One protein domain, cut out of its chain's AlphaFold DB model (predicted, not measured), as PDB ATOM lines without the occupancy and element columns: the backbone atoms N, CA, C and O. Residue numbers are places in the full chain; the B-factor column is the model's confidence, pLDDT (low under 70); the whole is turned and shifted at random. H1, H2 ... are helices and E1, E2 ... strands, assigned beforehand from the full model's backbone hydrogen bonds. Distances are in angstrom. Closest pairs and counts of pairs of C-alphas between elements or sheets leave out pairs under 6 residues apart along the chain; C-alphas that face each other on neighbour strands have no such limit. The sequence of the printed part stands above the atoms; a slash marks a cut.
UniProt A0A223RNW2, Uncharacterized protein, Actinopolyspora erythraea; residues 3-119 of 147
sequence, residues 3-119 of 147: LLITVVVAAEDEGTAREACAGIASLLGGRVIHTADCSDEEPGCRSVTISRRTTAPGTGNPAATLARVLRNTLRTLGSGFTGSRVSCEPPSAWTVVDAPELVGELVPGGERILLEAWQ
ATOM      1  N   LEU A   3      -0.721  -3.749 -15.488       96.62
ATOM      2  CA  LEU A   3       0.278  -3.707 -16.541       96.62
ATOM      3  C   LEU A   3       0.703  -5.147 -16.812       96.62
ATOM      4  O   LEU A   3       1.169  -5.822 -15.891       96.62
ATOM      5  N   LEU A   4       0.545  -5.585 -18.055       97.94
ATOM      6  CA  LEU A   4       1.058  -6.849 -18.560       97.94
ATOM      7  C   LEU A   4       2.257  -6.556 -19.462       97.94
ATOM      8  O   LEU A   4       2.241  -5.616 -20.256       97.94
ATOM      9  N   ILE A   5       3.319  -7.325 -19.279       98.31
ATOM     10  CA  ILE A   5       4.553  -7.248 -20.051       98.31
ATOM     11  C   ILE A   5       4.800  -8.644 -20.598       98.31
ATOM     12  O   ILE A   5       5.136  -9.537 -19.825       98.31
ATOM     13  N   THR A   6       4.624  -8.833 -21.898       98.44
ATOM     14  CA  THR A   6       4.921 -10.100 -22.568       98.44
ATOM     15  C   THR A   6       6.229  -9.954 -23.323       98.44
ATOM     16  O   THR A   6       6.346  -9.111 -24.211       98.44
ATOM     17  N   VAL A   7       7.222 -10.749 -22.944       98.19
ATOM     18  CA  VAL A   7       8.541 -10.783 -23.578       98.19
ATOM     19  C   VAL A   7       8.648 -12.056 -24.397       98.19
ATOM     20  O   VAL A   7       8.352 -13.129 -23.878       98.19
ATOM     21  N   VAL A   8       9.066 -11.933 -25.652       97.31
ATOM     22  CA  VAL A   8       9.449 -13.067 -26.496       97.31
ATOM     23  C   VAL A   8      10.954 -13.265 -26.374       97.31
ATOM     24  O   VAL A   8      11.707 -12.293 -26.466       97.31
ATOM     25  N   VAL A   9      11.373 -14.498 -26.112       97.12
ATOM     26  CA  VAL A   9      12.759 -14.874 -25.839       97.12
ATOM     27  C   VAL A   9      13.106 -16.188 -26.531       97.12
ATOM     28  O   VAL A   9      12.353 -17.159 -26.447       97.12
ATOM     29  N   ALA A  10      14.278 -16.231 -27.155       95.62
ATOM     30  CA  ALA A  10      14.903 -17.460 -27.616       95.62
ATOM     31  C   ALA A  10      15.348 -18.293 -26.402       95.62
ATOM     32  O   ALA A  10      16.320 -17.959 -25.718       95.62
ATOM     33  N   ALA A  11      14.616 -19.364 -26.102       95.31
ATOM     34  CA  ALA A  11      14.865 -20.247 -24.971       95.31
ATOM     35  C   ALA A  11      14.329 -21.662 -25.232       95.31
ATOM     36  O   ALA A  11      13.155 -21.857 -25.547       95.31
ATOM     37  N   GLU A  12      15.171 -22.670 -25.006       89.94
ATOM     38  CA  GLU A  12      14.810 -24.080 -25.212       89.94
ATOM     39  C   GLU A  12      13.713 -24.550 -24.236       89.94
ATOM     40  O   GLU A  12      12.801 -25.302 -24.599       89.94
ATOM     41  N   ASP A  13      13.750 -24.060 -22.993       94.19
ATOM     42  CA  ASP A  13      12.846 -24.473 -21.923       94.19
ATOM     43  C   ASP A  13      12.249 -23.303 -21.112       94.19
ATOM     44  O   ASP A  13      12.676 -22.148 -21.180       94.19
ATOM     45  N   GLU A  14      11.197 -23.614 -20.346       95.69
ATOM     46  CA  GLU A  14      10.442 -22.649 -19.539       95.69
ATOM     47  C   GLU A  14      11.296 -22.000 -18.444       95.69
ATOM     48  O   GLU A  14      11.131 -20.815 -18.148       95.69
ATOM     49  N   GLY A  15      12.190 -22.776 -17.829       96.75
ATOM     50  CA  GLY A  15      13.079 -22.312 -16.771       96.75
ATOM     51  C   GLY A  15      14.063 -21.284 -17.307       96.75
ATOM     52  O   GLY A  15      14.147 -20.185 -16.757       96.75
ATOM     53  N   THR A  16      14.704 -21.596 -18.433       96.56
ATOM     54  CA  THR A  16      15.621 -20.694 -19.139       96.56
ATOM     55  C   THR A  16      14.924 -19.387 -19.536       96.56
ATOM     56  O   THR A  16      15.437 -18.300 -19.264       96.56
ATOM     57  N   ALA A  17      13.704 -19.458 -20.082       97.56
ATOM     58  CA  ALA A  17      12.922 -18.266 -20.427       97.56
ATOM     59  C   ALA A  17      12.601 -17.393 -19.197       97.56
ATOM     60  O   ALA A  17      12.700 -16.161 -19.237       97.56
ATOM     61  N   ARG A  18      12.226 -18.023 -18.075       98.00
ATOM     62  CA  ARG A  18      11.939 -17.326 -16.811       98.00
ATOM     63  C   ARG A  18      13.174 -16.670 -16.214       98.00
ATOM     64  O   ARG A  18      13.066 -15.548 -15.720       98.00
ATOM     65  N   GLU A  19      14.313 -17.352 -16.248       97.88
ATOM     66  CA  GLU A  19      15.585 -16.829 -15.755       97.88
ATOM     67  C   GLU A  19      16.021 -15.603 -16.561       97.88
ATOM     68  O   GLU A  19      16.293 -14.556 -15.970       97.88
ATOM     69  N   ALA A  20      15.963 -15.678 -17.895       97.69
ATOM     70  CA  ALA A  20      16.256 -14.545 -18.771       97.69
ATOM     71  C   ALA A  20      15.379 -13.319 -18.446       97.69
ATOM     72  O   ALA A  20      15.854 -12.182 -18.424       97.69
ATOM     73  N   CYS A  21      14.103 -13.542 -18.114       98.38
ATOM     74  CA  CYS A  21      13.155 -12.477 -17.776       98.38
ATOM     75  C   CYS A  21      13.201 -12.016 -16.303       98.38
ATOM     76  O   CYS A  21      12.488 -11.075 -15.933       98.38
ATOM     77  N   ALA A  22      14.013 -12.631 -15.439       97.75
ATOM     78  CA  ALA A  22      14.048 -12.295 -14.013       97.75
ATOM     79  C   ALA A  22      14.514 -10.850 -13.767       97.75
ATOM     80  O   ALA A  22      13.964 -10.153 -12.906       97.75
ATOM     81  N   GLY A  23      15.478 -10.373 -14.563       97.31
ATOM     82  CA  GLY A  23      16.012  -9.011 -14.479       97.31
ATOM     83  C   GLY A  23      14.946  -7.946 -14.737       97.31
ATOM     84  O   GLY A  23      14.733  -7.069 -13.898       97.31
ATOM     85  N   ILE A  24      14.212  -8.056 -15.850       96.94
ATOM     86  CA  ILE A  24      13.137  -7.111 -16.189       96.94
ATOM     87  C   ILE A  24      11.951  -7.210 -15.215       96.94
ATOM     88  O   ILE A  24      11.383  -6.183 -14.834       96.94
ATOM     89  N   ALA A  25      11.609  -8.413 -14.739       97.56
ATOM     90  CA  ALA A  25      10.573  -8.588 -13.721       97.56
ATOM     91  C   ALA A  25      10.940  -7.854 -12.422       97.56
ATOM     92  O   ALA A  25      10.115  -7.115 -11.879       97.56
ATOM     93  N   SER A  26      12.189  -7.989 -11.965       97.12
ATOM     94  CA  SER A  26      12.703  -7.273 -10.795       97.12
ATOM     95  C   SER A  26      12.745  -5.759 -11.021       97.12
ATOM     96  O   SER A  26      12.265  -5.004 -10.177       97.12
ATOM     97  N   LEU A  27      13.259  -5.306 -12.171       96.69
ATOM     98  CA  LEU A  27      13.350  -3.887 -12.542       96.69
ATOM     99  C   LEU A  27      11.987  -3.186 -12.483       96.69
ATOM    100  O   LEU A  27      11.873  -2.059 -12.001       96.69
ATOM    101  N   LEU A  28      10.941  -3.854 -12.969       95.75
ATOM    102  CA  LEU A  28       9.589  -3.302 -12.997       95.75
ATOM    103  C   LEU A  28       8.804  -3.552 -11.702       95.75
ATOM    104  O   LEU A  28       7.703  -3.015 -11.558       95.75
ATOM    105  N   GLY A  29       9.330  -4.346 -10.766       95.81
ATOM    106  CA  GLY A  29       8.587  -4.803  -9.589       95.81
ATOM    107  C   GLY A  29       7.359  -5.640  -9.966       95.81
ATOM    108  O   GLY A  29       6.294  -5.488  -9.364       95.81
ATOM    109  N   GLY A  30       7.479  -6.450 -11.019       96.06
ATOM    110  CA  GLY A  30       6.440  -7.343 -11.522       96.06
ATOM    111  C   GLY A  30       6.620  -8.791 -11.062       96.06
ATOM    112  O   GLY A  30       7.601  -9.155 -10.416       96.06
ATOM    113  N   ARG A  31       5.651  -9.638 -11.410       97.31
ATOM    114  CA  ARG A  31       5.679 -11.086 -11.176       97.31
ATOM    115  C   ARG A  31       5.386 -11.821 -12.475       97.31
ATOM    116  O   ARG A  31       4.405 -11.500 -13.135       97.31
ATOM    117  N   VAL A  32       6.183 -12.835 -12.806       97.69
ATOM    118  CA  VAL A  32       5.861 -13.742 -13.916       97.69
ATOM    119  C   VAL A  32       4.577 -14.504 -13.579       97.69
ATOM    120  O   VAL A  32       4.525 -15.205 -12.567       97.69
ATOM    121  N   ILE A  33       3.552 -14.371 -14.417       97.62
ATOM    122  CA  ILE A  33       2.250 -15.036 -14.249       97.62
ATOM    123  C   ILE A  33       2.001 -16.133 -15.280       97.62
ATOM    124  O   ILE A  33       1.203 -17.028 -15.023       97.62
ATOM    125  N   HIS A  34       2.685 -16.088 -16.423       96.94
ATOM    126  CA  HIS A  34       2.485 -17.048 -17.499       96.94
ATOM    127  C   HIS A  34       3.755 -17.205 -18.338       96.94
ATOM    128  O   HIS A  34       4.542 -16.266 -18.458       96.94
ATOM    129  N   THR A  35       3.935 -18.398 -18.898       97.44
ATOM    130  CA  THR A  35       4.949 -18.703 -19.905       97.44
ATOM    131  C   THR A  35       4.306 -19.634 -20.926       97.44
ATOM    132  O   THR A  35       3.602 -20.561 -20.524       97.44
ATOM    133  N   ALA A  36       4.524 -19.382 -22.212       95.44
ATOM    134  CA  ALA A  36       4.002 -20.199 -23.301       95.44
ATOM    135  C   ALA A  36       5.087 -20.504 -24.332       95.44
ATOM    136  O   ALA A  36       6.015 -19.720 -24.530       95.44
ATOM    137  N   ASP A  37       4.943 -21.658 -24.971       93.44
ATOM    138  CA  ASP A  37       5.749 -22.065 -26.113       93.44
ATOM    139  C   ASP A  37       5.213 -21.383 -27.381       93.44
ATOM    140  O   ASP A  37       4.014 -21.466 -27.655       93.44
ATOM    141  N   CYS A  38       6.077 -20.670 -28.106       90.25
ATOM    142  CA  CYS A  38       5.769 -20.051 -29.402       90.25
ATOM    143  C   CYS A  38       6.536 -20.720 -30.550       90.25
ATOM    144  O   CYS A  38       6.642 -20.149 -31.634       90.25
ATOM    145  N   SER A  39       7.039 -21.946 -30.347       84.19
ATOM    146  CA  SER A  39       7.850 -22.666 -31.333       84.19
ATOM    147  C   SER A  39       7.168 -22.914 -32.677       84.19
ATOM    148  O   SER A  39       7.851 -23.138 -33.675       84.19
ATOM    149  N   ASP A  40       5.833 -22.904 -32.700       83.44
ATOM    150  CA  ASP A  40       5.042 -23.040 -33.927       83.44
ATOM    151  C   ASP A  40       5.233 -21.845 -34.878       83.44
ATOM    152  O   ASP A  40       5.075 -21.992 -36.090       83.44
ATOM    153  N   GLU A  41       5.583 -20.670 -34.342       79.19
ATOM    154  CA  GLU A  41       5.904 -19.468 -35.118       79.19
ATOM    155  C   GLU A  41       7.406 -19.397 -35.432       79.19
ATOM    156  O   GLU A  41       7.784 -19.157 -36.579       79.19
ATOM    157  N   GLU A  42       8.257 -19.652 -34.432       75.81
ATOM    158  CA  GLU A  42       9.717 -19.643 -34.568       75.81
ATOM    159  C   GLU A  42      10.372 -20.708 -33.668       75.81
ATOM    160  O   GLU A  42      10.199 -20.668 -32.449       75.81
ATOM    161  N   PRO A  43      11.142 -21.671 -34.214       82.56
ATOM    162  CA  PRO A  43      11.732 -22.744 -33.417       82.56
ATOM    163  C   PRO A  43      12.600 -22.227 -32.261       82.56
ATOM    164  O   PRO A  43      13.544 -21.474 -32.476       82.56
ATOM    165  N   GLY A  44      12.323 -22.690 -31.039       86.38
ATOM    166  CA  GLY A  44      13.061 -22.274 -29.838       86.38
ATOM    167  C   GLY A  44      12.573 -20.964 -29.209       86.38
ATOM    168  O   GLY A  44      13.221 -20.459 -28.296       86.38
ATOM    169  N   CYS A  45      11.441 -20.425 -29.662       92.00
ATOM    170  CA  CYS A  45      10.783 -19.258 -29.082       92.00
ATOM    171  C   CYS A  45       9.950 -19.622 -27.848       92.00
ATOM    172  O   CYS A  45       9.150 -20.561 -27.865       92.00
ATOM    173  N   ARG A  46      10.042 -18.802 -26.796       95.88
ATOM    174  CA  ARG A  46       9.073 -18.777 -25.691       95.88
ATOM    175  C   ARG A  46       8.603 -17.364 -25.395       95.88
ATOM    176  O   ARG A  46       9.343 -16.396 -25.535       95.88
ATOM    177  N   SER A  47       7.373 -17.249 -24.909       97.31
ATOM    178  CA  SER A  47       6.828 -15.994 -24.395       97.31
ATOM    179  C   SER A  47       6.678 -16.048 -22.878       97.31
ATOM    180  O   SER A  47       6.241 -17.051 -22.317       97.31
ATOM    181  N   VAL A  48       7.036 -14.966 -22.192       98.44
ATOM    182  CA  VAL A  48       6.925 -14.821 -20.735       98.44
ATOM    183  C   VAL A  48       6.092 -13.588 -20.423       98.44
ATOM    184  O   VAL A  48       6.473 -12.474 -20.775       98.44
ATOM    185  N   THR A  49       4.979 -13.767 -19.713       98.50
ATOM    186  CA  THR A  49       4.114 -12.665 -19.279       98.50
ATOM    187  C   THR A  49       4.350 -12.336 -17.811       98.50
ATOM    188  O   THR A  49       4.182 -13.169 -16.914       98.50
ATOM    189  N   ILE A  50       4.687 -11.079 -17.558       98.38
ATOM    190  CA  ILE A  50       4.879 -10.475 -16.244       98.38
ATOM    191  C   ILE A  50       3.705  -9.537 -15.976       98.38
ATOM    192  O   ILE A  50       3.370  -8.704 -16.815       98.38
ATOM    193  N   SER A  51       3.105  -9.624 -14.791       97.38
ATOM    194  CA  SER A  51       2.088  -8.676 -14.345       97.38
ATOM    195  C   SER A  51       2.615  -7.742 -13.267       97.38
ATOM    196  O   SER A  51       3.447  -8.096 -12.424       97.38
ATOM    197  N   ARG A  52       2.097  -6.518 -13.276       95.38
ATOM    198  CA  ARG A  52       2.335  -5.512 -12.248       95.38
ATOM    199  C   ARG A  52       1.064  -4.704 -12.028       95.38
ATOM    200  O   ARG A  52       0.511  -4.120 -12.957       95.38
ATOM    201  N   ARG A  53       0.627  -4.591 -10.775       92.62
ATOM    202  CA  ARG A  53      -0.452  -3.662 -10.414       92.62
ATOM    203  C   ARG A  53       0.092  -2.247 -10.289       92.62
ATOM    204  O   ARG A  53       1.148  -2.026  -9.699       92.62
ATOM    205  N   THR A  54      -0.655  -1.286 -10.815       84.38
ATOM    206  CA  THR A  54      -0.346   0.137 -10.679       84.38
ATOM    207  C   THR A  54      -1.579   0.923 -10.249       84.38
ATOM    208  O   THR A  54      -2.719   0.619 -10.629       84.38
ATOM    209  N   THR A  55      -1.352   1.933  -9.416       80.56
ATOM    210  CA  THR A  55      -2.388   2.859  -8.966       80.56
ATOM    211  C   THR A  55      -2.658   3.880 -10.060       80.56
ATOM    212  O   THR A  55      -1.743   4.561 -10.524       80.56
ATOM    213  N   ALA A  56      -3.921   4.003 -10.450       72.00
ATOM    214  CA  ALA A  56      -4.376   5.068 -11.327       72.00
ATOM    215  C   ALA A  56      -4.961   6.201 -10.484       72.00
ATOM    216  O   ALA A  56      -5.607   5.913  -9.472       72.00
ATOM    217  N   PRO A  57      -4.820   7.465 -10.900       69.12
ATOM    218  CA  PRO A  57      -5.686   8.520 -10.399       69.12
ATOM    219  C   PRO A  57      -7.151   8.134 -10.652       69.12
ATOM    220  O   PRO A  57      -7.498   7.742 -11.764       69.12
ATOM    221  N   GLY A  58      -8.013   8.247  -9.638       66.38
ATOM    222  CA  GLY A  58      -9.443   7.917  -9.753       66.38
ATOM    223  C   GLY A  58     -10.251   8.880 -10.635       66.38
ATOM    224  O   GLY A  58     -11.437   8.667 -10.853       66.38
ATOM    225  N   THR A  59      -9.620   9.946 -11.134       69.62
ATOM    226  CA  THR A  59     -10.243  11.006 -11.933       69.62
ATOM    227  C   THR A  59      -9.315  11.412 -13.077       69.62
ATOM    228  O   THR A  59      -8.123  11.626 -12.846       69.62
ATOM    229  N   GLY A  60      -9.843  11.583 -14.293       81.44
ATOM    230  CA  GLY A  60      -9.085  12.095 -15.440       81.44
ATOM    231  C   GLY A  60      -9.465  11.436 -16.766       81.44
ATOM    232  O   GLY A  60     -10.360  10.599 -16.827       81.44
ATOM    233  N   ASN A  61      -8.768  11.817 -17.842       89.75
ATOM    234  CA  ASN A  61      -8.934  11.174 -19.145       89.75
ATOM    235  C   ASN A  61      -8.315   9.754 -19.101       89.75
ATOM    236  O   ASN A  61      -7.106   9.628 -18.852       89.75
ATOM    237  N   PRO A  62      -9.104   8.690 -19.352       89.38
ATOM    238  CA  PRO A  62      -8.639   7.308 -19.245       89.38
ATOM    239  C   PRO A  62      -7.521   6.983 -20.243       89.38
ATOM    240  O   PRO A  62      -6.510   6.393 -19.863       89.38
ATOM    241  N   ALA A  63      -7.639   7.447 -21.491       92.44
ATOM    242  CA  ALA A  63      -6.617   7.252 -22.519       92.44
ATOM    243  C   ALA A  63      -5.300   7.946 -22.143       92.44
ATOM    244  O   ALA A  63      -4.227   7.357 -22.259       92.44
ATOM    245  N   ALA A  64      -5.365   9.176 -21.622       92.69
ATOM    246  CA  ALA A  64      -4.170   9.895 -21.172       92.69
ATOM    247  C   ALA A  64      -3.476   9.186 -19.994       92.69
ATOM    248  O   ALA A  64      -2.245   9.139 -19.933       92.69
ATOM    249  N   THR A  65      -4.260   8.609 -19.081       93.56
ATOM    250  CA  THR A  65      -3.755   7.855 -17.925       93.56
ATOM    251  C   THR A  65      -3.047   6.576 -18.369       93.56
ATOM    252  O   THR A  65      -1.896   6.355 -17.993       93.56
ATOM    253  N   LEU A  66      -3.687   5.785 -19.232       94.69
ATOM    254  CA  LEU A  66      -3.116   4.588 -19.854       94.69
ATOM    255  C   LEU A  66      -1.806   4.889 -20.592       94.69
ATOM    256  O   LEU A  66      -0.773   4.270 -20.326       94.69
ATOM    257  N   ALA A  67      -1.812   5.909 -21.449       95.06
ATOM    258  CA  ALA A  67      -0.633   6.303 -22.206       95.06
ATOM    259  C   ALA A  67       0.522   6.745 -21.293       95.06
ATOM    260  O   ALA A  67       1.692   6.497 -21.587       95.06
ATOM    261  N   ARG A  68       0.217   7.411 -20.172       94.56
ATOM    262  CA  ARG A  68       1.223   7.826 -19.189       94.56
ATOM    263  C   ARG A  68       1.842   6.631 -18.473       94.56
ATOM    264  O   ARG A  68       3.051   6.642 -18.268       94.56
ATOM    265  N   VAL A  69       1.051   5.613 -18.128       94.94
ATOM    266  CA  VAL A  69       1.570   4.365 -17.543       94.94
ATOM    267  C   VAL A  69       2.592   3.734 -18.485       94.94
ATOM    268  O   VAL A  69       3.723   3.508 -18.064       94.94
ATOM    269  N   LEU A  70       2.253   3.557 -19.765       96.38
ATOM    270  CA  LEU A  70       3.176   2.969 -20.741       96.38
ATOM    271  C   LEU A  70       4.439   3.808 -20.941       96.38
ATOM    272  O   LEU A  70       5.541   3.278 -20.865       96.38
ATOM    273  N   ARG A  71       4.312   5.130 -21.110       96.75
ATOM    274  CA  ARG A  71       5.482   6.017 -21.259       96.75
ATOM    275  C   ARG A  71       6.373   6.041 -20.019       96.75
ATOM    276  O   ARG A  71       7.581   6.212 -20.137       96.75
ATOM    277  N   ASN A  72       5.805   5.901 -18.824       95.75
ATOM    278  CA  ASN A  72       6.593   5.770 -17.602       95.75
ATOM    279  C   ASN A  72       7.357   4.447 -17.588       95.75
ATOM    280  O   ASN A  72       8.550   4.462 -17.312       95.75
ATOM    281  N   THR A  73       6.695   3.342 -17.935       96.44
ATOM    282  CA  THR A  73       7.330   2.023 -18.027       96.44
ATOM    283  C   THR A  73       8.457   2.019 -19.058       96.44
ATOM    284  O   THR A  73       9.563   1.623 -18.716       96.44
ATOM    285  N   LEU A  74       8.233   2.542 -20.269       97.19
ATOM    286  CA  LEU A  74       9.273   2.648 -21.304       97.19
ATOM    287  C   LEU A  74      10.493   3.439 -20.808       97.19
ATOM    288  O   LEU A  74      11.625   3.034 -21.036       97.19
ATOM    289  N   ARG A  75      10.284   4.532 -20.060       97.12
ATOM    290  CA  ARG A  75      11.394   5.284 -19.450       97.12
ATOM    291  C   ARG A  75      12.159   4.485 -18.397       97.12
ATOM    292  O   ARG A  75      13.360   4.683 -18.273       97.12
ATOM    293  N   THR A  76      11.485   3.616 -17.644       96.69
ATOM    294  CA  THR A  76      12.137   2.705 -16.690       96.69
ATOM    295  C   THR A  76      12.963   1.633 -17.399       96.69
ATOM    296  O   THR A  76      14.019   1.281 -16.893       96.69
ATOM    297  N   LEU A  77      12.512   1.145 -18.562       96.19
ATOM    298  CA  LEU A  77      13.263   0.177 -19.371       96.19
ATOM    299  C   LEU A  77      14.552   0.775 -19.950       96.19
ATOM    300  O   LEU A  77      15.552   0.080 -20.066       96.19
ATOM    301  N   GLY A  78      14.544   2.067 -20.281       95.56
ATOM    302  CA  GLY A  78      15.730   2.793 -20.733       95.56
ATOM    303  C   GLY A  78      15.418   3.805 -21.829       95.56
ATOM    304  O   GLY A  78      14.333   3.818 -22.411       95.56
ATOM    305  N   SER A  79      16.377   4.678 -22.143       92.81
ATOM    306  CA  SER A  79      16.181   5.741 -23.140       92.81
ATOM    307  C   SER A  79      15.879   5.203 -24.542       92.81
ATOM    308  O   SER A  79      15.069   5.810 -25.244       92.81
ATOM    309  N   GLY A  80      16.446   4.049 -24.916       94.31
ATOM    310  CA  GLY A  80      16.200   3.391 -26.206       94.31
ATOM    311  C   GLY A  80      14.732   3.020 -26.455       94.31
ATOM    312  O   GLY A  80      14.281   3.024 -27.594       94.31
ATOM    313  N   PHE A  81      13.944   2.813 -25.395       96.31
ATOM    314  CA  PHE A  81      12.535   2.403 -25.474       96.31
ATOM    315  C   PHE A  81      11.563   3.579 -25.626       96.31
ATOM    316  O   PHE A  81      10.388   3.404 -25.942       96.31
ATOM    317  N   THR A  82      12.014   4.809 -25.375       94.00
ATOM    318  CA  THR A  82      11.117   5.975 -25.277       94.00
ATOM    319  C   THR A  82      10.537   6.437 -26.615       94.00
ATOM    320  O   THR A  82       9.547   7.170 -26.624       94.00
ATOM    321  N   GLY A  83      11.118   5.991 -27.734       92.62
ATOM    322  CA  GLY A  83      10.639   6.273 -29.089       92.62
ATOM    323  C   GLY A  83       9.457   5.408 -29.542       92.62
ATOM    324  O   GLY A  83       8.859   5.702 -30.580       92.62
ATOM    325  N   SER A  84       9.098   4.364 -28.790       94.69
ATOM    326  CA  SER A  84       8.060   3.413 -29.191       94.69
ATOM    327  C   SER A  84       6.675   4.059 -29.250       94.69
ATOM    328  O   SER A  84       6.258   4.812 -28.361       94.69
ATOM    329  N   ARG A  85       5.932   3.759 -30.321       96.19
ATOM    330  CA  ARG A  85       4.573   4.277 -30.512       96.19
ATOM    331  C   ARG A  85       3.621   3.619 -29.521       96.19
ATOM    332  O   ARG A  85       3.636   2.403 -29.349       96.19
ATOM    333  N   VAL A  86       2.776   4.437 -28.899       97.62
ATOM    334  CA  VAL A  86       1.742   3.984 -27.965       97.62
ATOM    335  C   VAL A  86       0.380   4.104 -28.637       97.62
ATOM    336  O   VAL A  86      -0.038   5.211 -28.983       97.62
ATOM    337  N   SER A  87      -0.310   2.977 -28.766       97.88
ATOM    338  CA  SER A  87      -1.704   2.895 -29.198       97.88
ATOM    339  C   SER A  87      -2.611   2.949 -27.975       97.88
ATOM    340  O   SER A  87      -2.328   2.309 -26.965       97.88
ATOM    341  N   CYS A  88      -3.671   3.754 -28.026       96.50
ATOM    342  CA  CYS A  88      -4.603   3.925 -26.910       96.50
ATOM    343  C   CYS A  88      -6.029   3.675 -27.383       96.50
ATOM    344  O   CYS A  88      -6.569   4.480 -28.138       96.50
ATOM    345  N   GLU A  89      -6.642   2.617 -26.868       93.94
ATOM    346  CA  GLU A  89      -8.037   2.264 -27.108       93.94
ATOM    347  C   GLU A  89      -8.639   1.797 -25.775       93.94
ATOM    348  O   GLU A  89      -8.574   0.614 -25.436       93.94
ATOM    349  N   PRO A  90      -9.157   2.729 -24.944       91.00
ATOM    350  CA  PRO A  90      -9.752   2.375 -23.660       91.00
ATOM    351  C   PRO A  90     -10.746   1.204 -23.809       91.00
ATOM    352  O   PRO A  90     -11.588   1.252 -24.701       91.00
ATOM    353  N   PRO A  91     -10.684   0.177 -22.940       93.06
ATOM    354  CA  PRO A  91     -10.077   0.187 -21.610       93.06
ATOM    355  C   PRO A  91      -8.564  -0.071 -21.559       93.06
ATOM    356  O   PRO A  91      -8.012  -0.034 -20.454       93.06
ATOM    357  N   SER A  92      -7.890  -0.275 -22.692       95.44
ATOM    358  CA  SER A  92      -6.463  -0.587 -22.742       95.44
ATOM    359  C   SER A  92      -5.629   0.425 -23.539       95.44
ATOM    360  O   SER A  92      -6.108   1.332 -24.223       95.44
ATOM    361  N   ALA A  93      -4.321   0.320 -23.381       97.31
ATOM    362  CA  ALA A  93      -3.347   0.899 -24.287       97.31
ATOM    363  C   ALA A  93      -2.187  -0.075 -24.393       97.31
ATOM    364  O   ALA A  93      -1.908  -0.803 -23.436       97.31
ATOM    365  N   TRP A  94      -1.477  -0.048 -25.511       98.50
ATOM    366  CA  TRP A  94      -0.349  -0.940 -25.724       98.50
ATOM    367  C   TRP A  94       0.759  -0.302 -26.548       98.50
ATOM    368  O   TRP A  94       0.591   0.720 -27.218       98.50
ATOM    369  N   THR A  95       1.926  -0.923 -26.478       98.44
ATOM    370  CA  THR A  95       3.064  -0.643 -27.346       98.44
ATOM    371  C   THR A  95       3.834  -1.935 -27.583       98.44
ATOM    372  O   THR A  95       3.921  -2.780 -26.692       98.44
ATOM    373  N   VAL A  96       4.368  -2.079 -28.791       98.06
ATOM    374  CA  VAL A  96       5.240  -3.188 -29.174       98.06
ATOM    375  C   VAL A  96       6.625  -2.614 -29.432       98.06
ATOM    376  O   VAL A  96       6.767  -1.616 -30.140       98.06
ATOM    377  N   VAL A  97       7.632  -3.244 -28.841       97.81
ATOM    378  CA  VAL A  97       9.046  -2.973 -29.082       97.81
ATOM    379  C   VAL A  97       9.613  -4.189 -29.790       97.81
ATOM    380  O   VAL A  97       9.841  -5.216 -29.159       97.81
ATOM    381  N   ASP A  98       9.770  -4.066 -31.103       95.56
ATOM    382  CA  ASP A  98      10.282  -5.105 -31.995       95.56
ATOM    383  C   ASP A  98      11.690  -4.699 -32.447       95.56
ATOM    384  O   ASP A  98      11.870  -4.062 -33.484       95.56
ATOM    385  N   ALA A  99      12.660  -4.912 -31.559       95.50
ATOM    386  CA  ALA A  99      14.045  -4.476 -31.721       95.50
ATOM    387  C   ALA A  99      14.958  -5.438 -30.941       95.50
ATOM    388  O   ALA A  99      15.299  -5.132 -29.792       95.50
ATOM    389  N   PRO A 100      15.315  -6.598 -31.519       94.88
ATOM    390  CA  PRO A 100      16.017  -7.669 -30.811       94.88
ATOM    391  C   PRO A 100      17.326  -7.224 -30.161       94.88
ATOM    392  O   PRO A 100      17.643  -7.648 -29.058       94.88
ATOM    393  N   GLU A 101      18.068  -6.308 -30.781       95.69
ATOM    394  CA  GLU A 101      19.315  -5.788 -30.217       95.69
ATOM    395  C   GLU A 101      19.053  -4.997 -28.931       95.69
ATOM    396  O   GLU A 101      19.742  -5.179 -27.932       95.69
ATOM    397  N   LEU A 102      18.016  -4.156 -28.935       96.44
ATOM    398  CA  LEU A 102      17.634  -3.337 -27.787       96.44
ATOM    399  C   LEU A 102      16.981  -4.179 -26.681       96.44
ATOM    400  O   LEU A 102      17.213  -3.947 -25.496       96.44
ATOM    401  N   VAL A 103      16.133  -5.141 -27.049       97.19
ATOM    402  CA  VAL A 103      15.485  -6.046 -26.092       97.19
ATOM    403  C   VAL A 103      16.519  -6.996 -25.480       97.19
ATOM    404  O   VAL A 103      16.490  -7.211 -24.267       97.19
ATOM    405  N   GLY A 104      17.474  -7.471 -26.281       96.81
ATOM    406  CA  GLY A 104      18.593  -8.321 -25.881       96.81
ATOM    407  C   GLY A 104      19.496  -7.711 -24.804       96.81
ATOM    408  O   GLY A 104      20.043  -8.441 -23.979       96.81
ATOM    409  N   GLU A 105      19.615  -6.378 -24.758       95.69
ATOM    410  CA  GLU A 105      20.331  -5.666 -23.686       95.69
ATOM    411  C   GLU A 105      19.640  -5.796 -22.314       95.69
ATOM    412  O   GLU A 105      20.305  -5.733 -21.279       95.69
ATOM    413  N   LEU A 106      18.313  -5.975 -22.287       96.00
ATOM    414  CA  LEU A 106      17.522  -6.130 -21.058       96.00
ATOM    415  C   LEU A 106      17.256  -7.590 -20.689       96.00
ATOM    416  O   LEU A 106      17.206  -7.928 -19.506       96.00
ATOM    417  N   VAL A 107      16.996  -8.419 -21.694       97.38
ATOM    418  CA  VAL A 107      16.604  -9.820 -21.552       97.38
ATOM    419  C   VAL A 107      17.500 -10.627 -22.483       97.38
ATOM    420  O   VAL A 107      17.365 -10.483 -23.696       97.38
ATOM    421  N   PRO A 108      18.407 -11.470 -21.964       96.75
ATOM    422  CA  PRO A 108      19.242 -12.321 -22.802       96.75
ATOM    423  C   PRO A 108      18.390 -13.157 -23.764       96.75
ATOM    424  O   PRO A 108      17.466 -13.838 -23.329       96.75
ATOM    425  N   GLY A 109      18.685 -13.072 -25.064       95.69
ATOM    426  CA  GLY A 109      17.901 -13.741 -26.112       95.69
ATOM    427  C   GLY A 109      16.518 -13.129 -26.366       95.69
ATOM    428  O   GLY A 109      15.704 -13.741 -27.043       95.69
ATOM    429  N   GLY A 110      16.214 -11.961 -25.799       97.12
ATOM    430  CA  GLY A 110      14.934 -11.294 -25.978       97.12
ATOM    431  C   GLY A 110      14.808 -10.640 -27.354       97.12
ATOM    432  O   GLY A 110      15.690  -9.910 -27.795       97.12
ATOM    433  N   GLU A 111      13.675 -10.864 -28.008       95.50
ATOM    434  CA  GLU A 111      13.426 -10.440 -29.392       95.50
ATOM    435  C   GLU A 111      12.424  -9.287 -29.456       95.50
ATOM    436  O   GLU A 111      12.598  -8.311 -30.190       95.50
ATOM    437  N   ARG A 112      11.370  -9.381 -28.640       96.50
ATOM    438  CA  ARG A 112      10.247  -8.443 -28.639       96.50
ATOM    439  C   ARG A 112       9.664  -8.266 -27.249       96.50
ATOM    440  O   ARG A 112       9.588  -9.208 -26.462       96.50
ATOM    441  N   ILE A 113       9.167  -7.063 -26.975       97.94
ATOM    442  CA  ILE A 113       8.360  -6.766 -25.788       97.94
ATOM    443  C   ILE A 113       7.012  -6.184 -26.216       97.94
ATOM    444  O   ILE A 113       6.952  -5.183 -26.929       97.94
ATOM    445  N   LEU A 114       5.926  -6.765 -25.718       98.31
ATOM    446  CA  LEU A 114       4.592  -6.175 -25.705       98.31
ATOM    447  C   LEU A 114       4.311  -5.635 -24.298       98.31
ATOM    448  O   LEU A 114       4.379  -6.371 -23.315       98.31
ATOM    449  N   LEU A 115       3.984  -4.348 -24.199       98.19
ATOM    450  CA  LEU A 115       3.500  -3.730 -22.965       98.19
ATOM    451  C   LEU A 115       2.032  -3.369 -23.130       98.19
ATOM    452  O   LEU A 115       1.689  -2.615 -24.039       98.19
ATOM    453  N   GLU A 116       1.196  -3.812 -22.201       97.94
ATOM    454  CA  GLU A 116      -0.234  -3.530 -22.189       97.94
ATOM    455  C   GLU A 116      -0.648  -2.961 -20.838       97.94
ATOM    456  O   GLU A 116      -0.449  -3.575 -19.791       97.94
ATOM    457  N   ALA A 117      -1.257  -1.782 -20.850       96.62
ATOM    458  CA  ALA A 117      -1.894  -1.206 -19.680       96.62
ATOM    459  C   ALA A 117      -3.405  -1.418 -19.783       96.62
ATOM    460  O   ALA A 117      -4.010  -1.088 -20.799       96.62
ATOM    461  N   TRP A 118      -4.013  -1.906 -18.707       95.19
ATOM    462  CA  TRP A 118      -5.436  -2.200 -18.608       95.19
ATOM    463  C   TRP A 118      -6.074  -1.419 -17.458       95.19
ATOM    464  O   TRP A 118      -5.580  -1.384 -16.318       95.19
ATOM    465  N   GLN A 119      -7.214  -0.796 -17.739       91.12
ATOM    466  CA  GLN A 119      -8.107  -0.303 -16.701       91.12
ATOM    467  C   GLN A 119      -8.859  -1.482 -16.091       91.12
ATOM    468  O   GLN A 119      -9.727  -2.079 -16.715       91.12
TER     469      GLN A 119
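Overview. This is residues 3 to 119 of the 147 residues of an uncharacterized protein of Actinopolyspora erythraea (UniProt A0A223RNW2). One twisted sheet of six strands makes a wall, with helices over one of its faces: the long helix H3 covers E6 and E5, and the shorter H1 and H2 cover the part made by E2 and E3. The small helix H4 sits beside the strands, near the start of E6. The printed part has 117 residues with four named helices and six named strands, in the order E1 H1 H2 E2 E3 H3 E4 E5 H4 E6; the sheet's order is E2 E3 E1 E6 E5 E4, all antiparallel. The class is mixed, helices and strands, in two layers, H1, H2 and H3 on one face of the sheet. The whole is compact, with a radius of gyration of the C-alphas of 14.1 A, and its spans are 45 by 26 by 26 A.

Along the chain. E1, residues 3 to 10, begins at C-alpha 3 (0.278, -3.707, -16.541) and is 22.9 A long. H1 is residues 14 to 20 and H2 residues 22 to 28. E2, residues 31 to 37, measures 18.5 A, and E3, residues 45 to 53, 26.8 A. H3, residues 62 to 77, is 23.0 A long and begins at C-alpha 62 (-8.639, 7.308, -19.245). E4 is residues 87 to 89, E5 residues 92 to 98, 19.7 A, and H4 residues 100 to 104. E6, residues 110 to 118, is 23.5 A long and ends at C-alpha 118 (-5.436, -2.200, -18.608).

Arrangement. E2 and E4 are the edge strands. E1 pairs with E3 through N 5 and O 50, 2.8 A, and with E6 through N 6 and O 114, 2.9 A. The hairpin E2 and E3 has N 36 and O 47 at 2.9 A; E6 and E5 have N 113 and O 97 at 2.9 A; the hairpin E4 and E5 has N 87 and O 94 at 2.9 A. E1, H1 and H2, and E2 form a split strand-helix-strand unit, two strands running the same way with E3 between them, its crossover right-handed. H1 runs across the strands at a height over the sheet of 8.1 A; its closest C-alpha pair with E3 is Ala 17 and Arg 46, 6.5 A. H2, at 8.7 A, runs slantwise to the strands. H3, at 8.4 A, runs along them, only just, at 28 degrees to E5 on the local plane; C-alphas Leu 66 and Ala 93 are closest, 5.8 A. H2 and residues 73 to 77 of H3 touch, closest at C-alphas Leu 28 and Thr 76, 7.5 A, at a steep tilt of 49 degrees, opposite ways. H4 is only just at the sheet's level, at 3.9 A; C-alphas Pro 100 and Glu 111 are its closest with E6, 4.1 A. In H1, H2, H3 and H4 every O i to N i+4 pair is within hydrogen-bond range.

Size, cuts and confidence. The C-alphas farthest apart, those of Pro 43 and Thr 59, are 45.6 A apart. The printed part has no cut and no long link. The mean pLDDT of the printed part is 94.0; residues 57 to 59 are under 70.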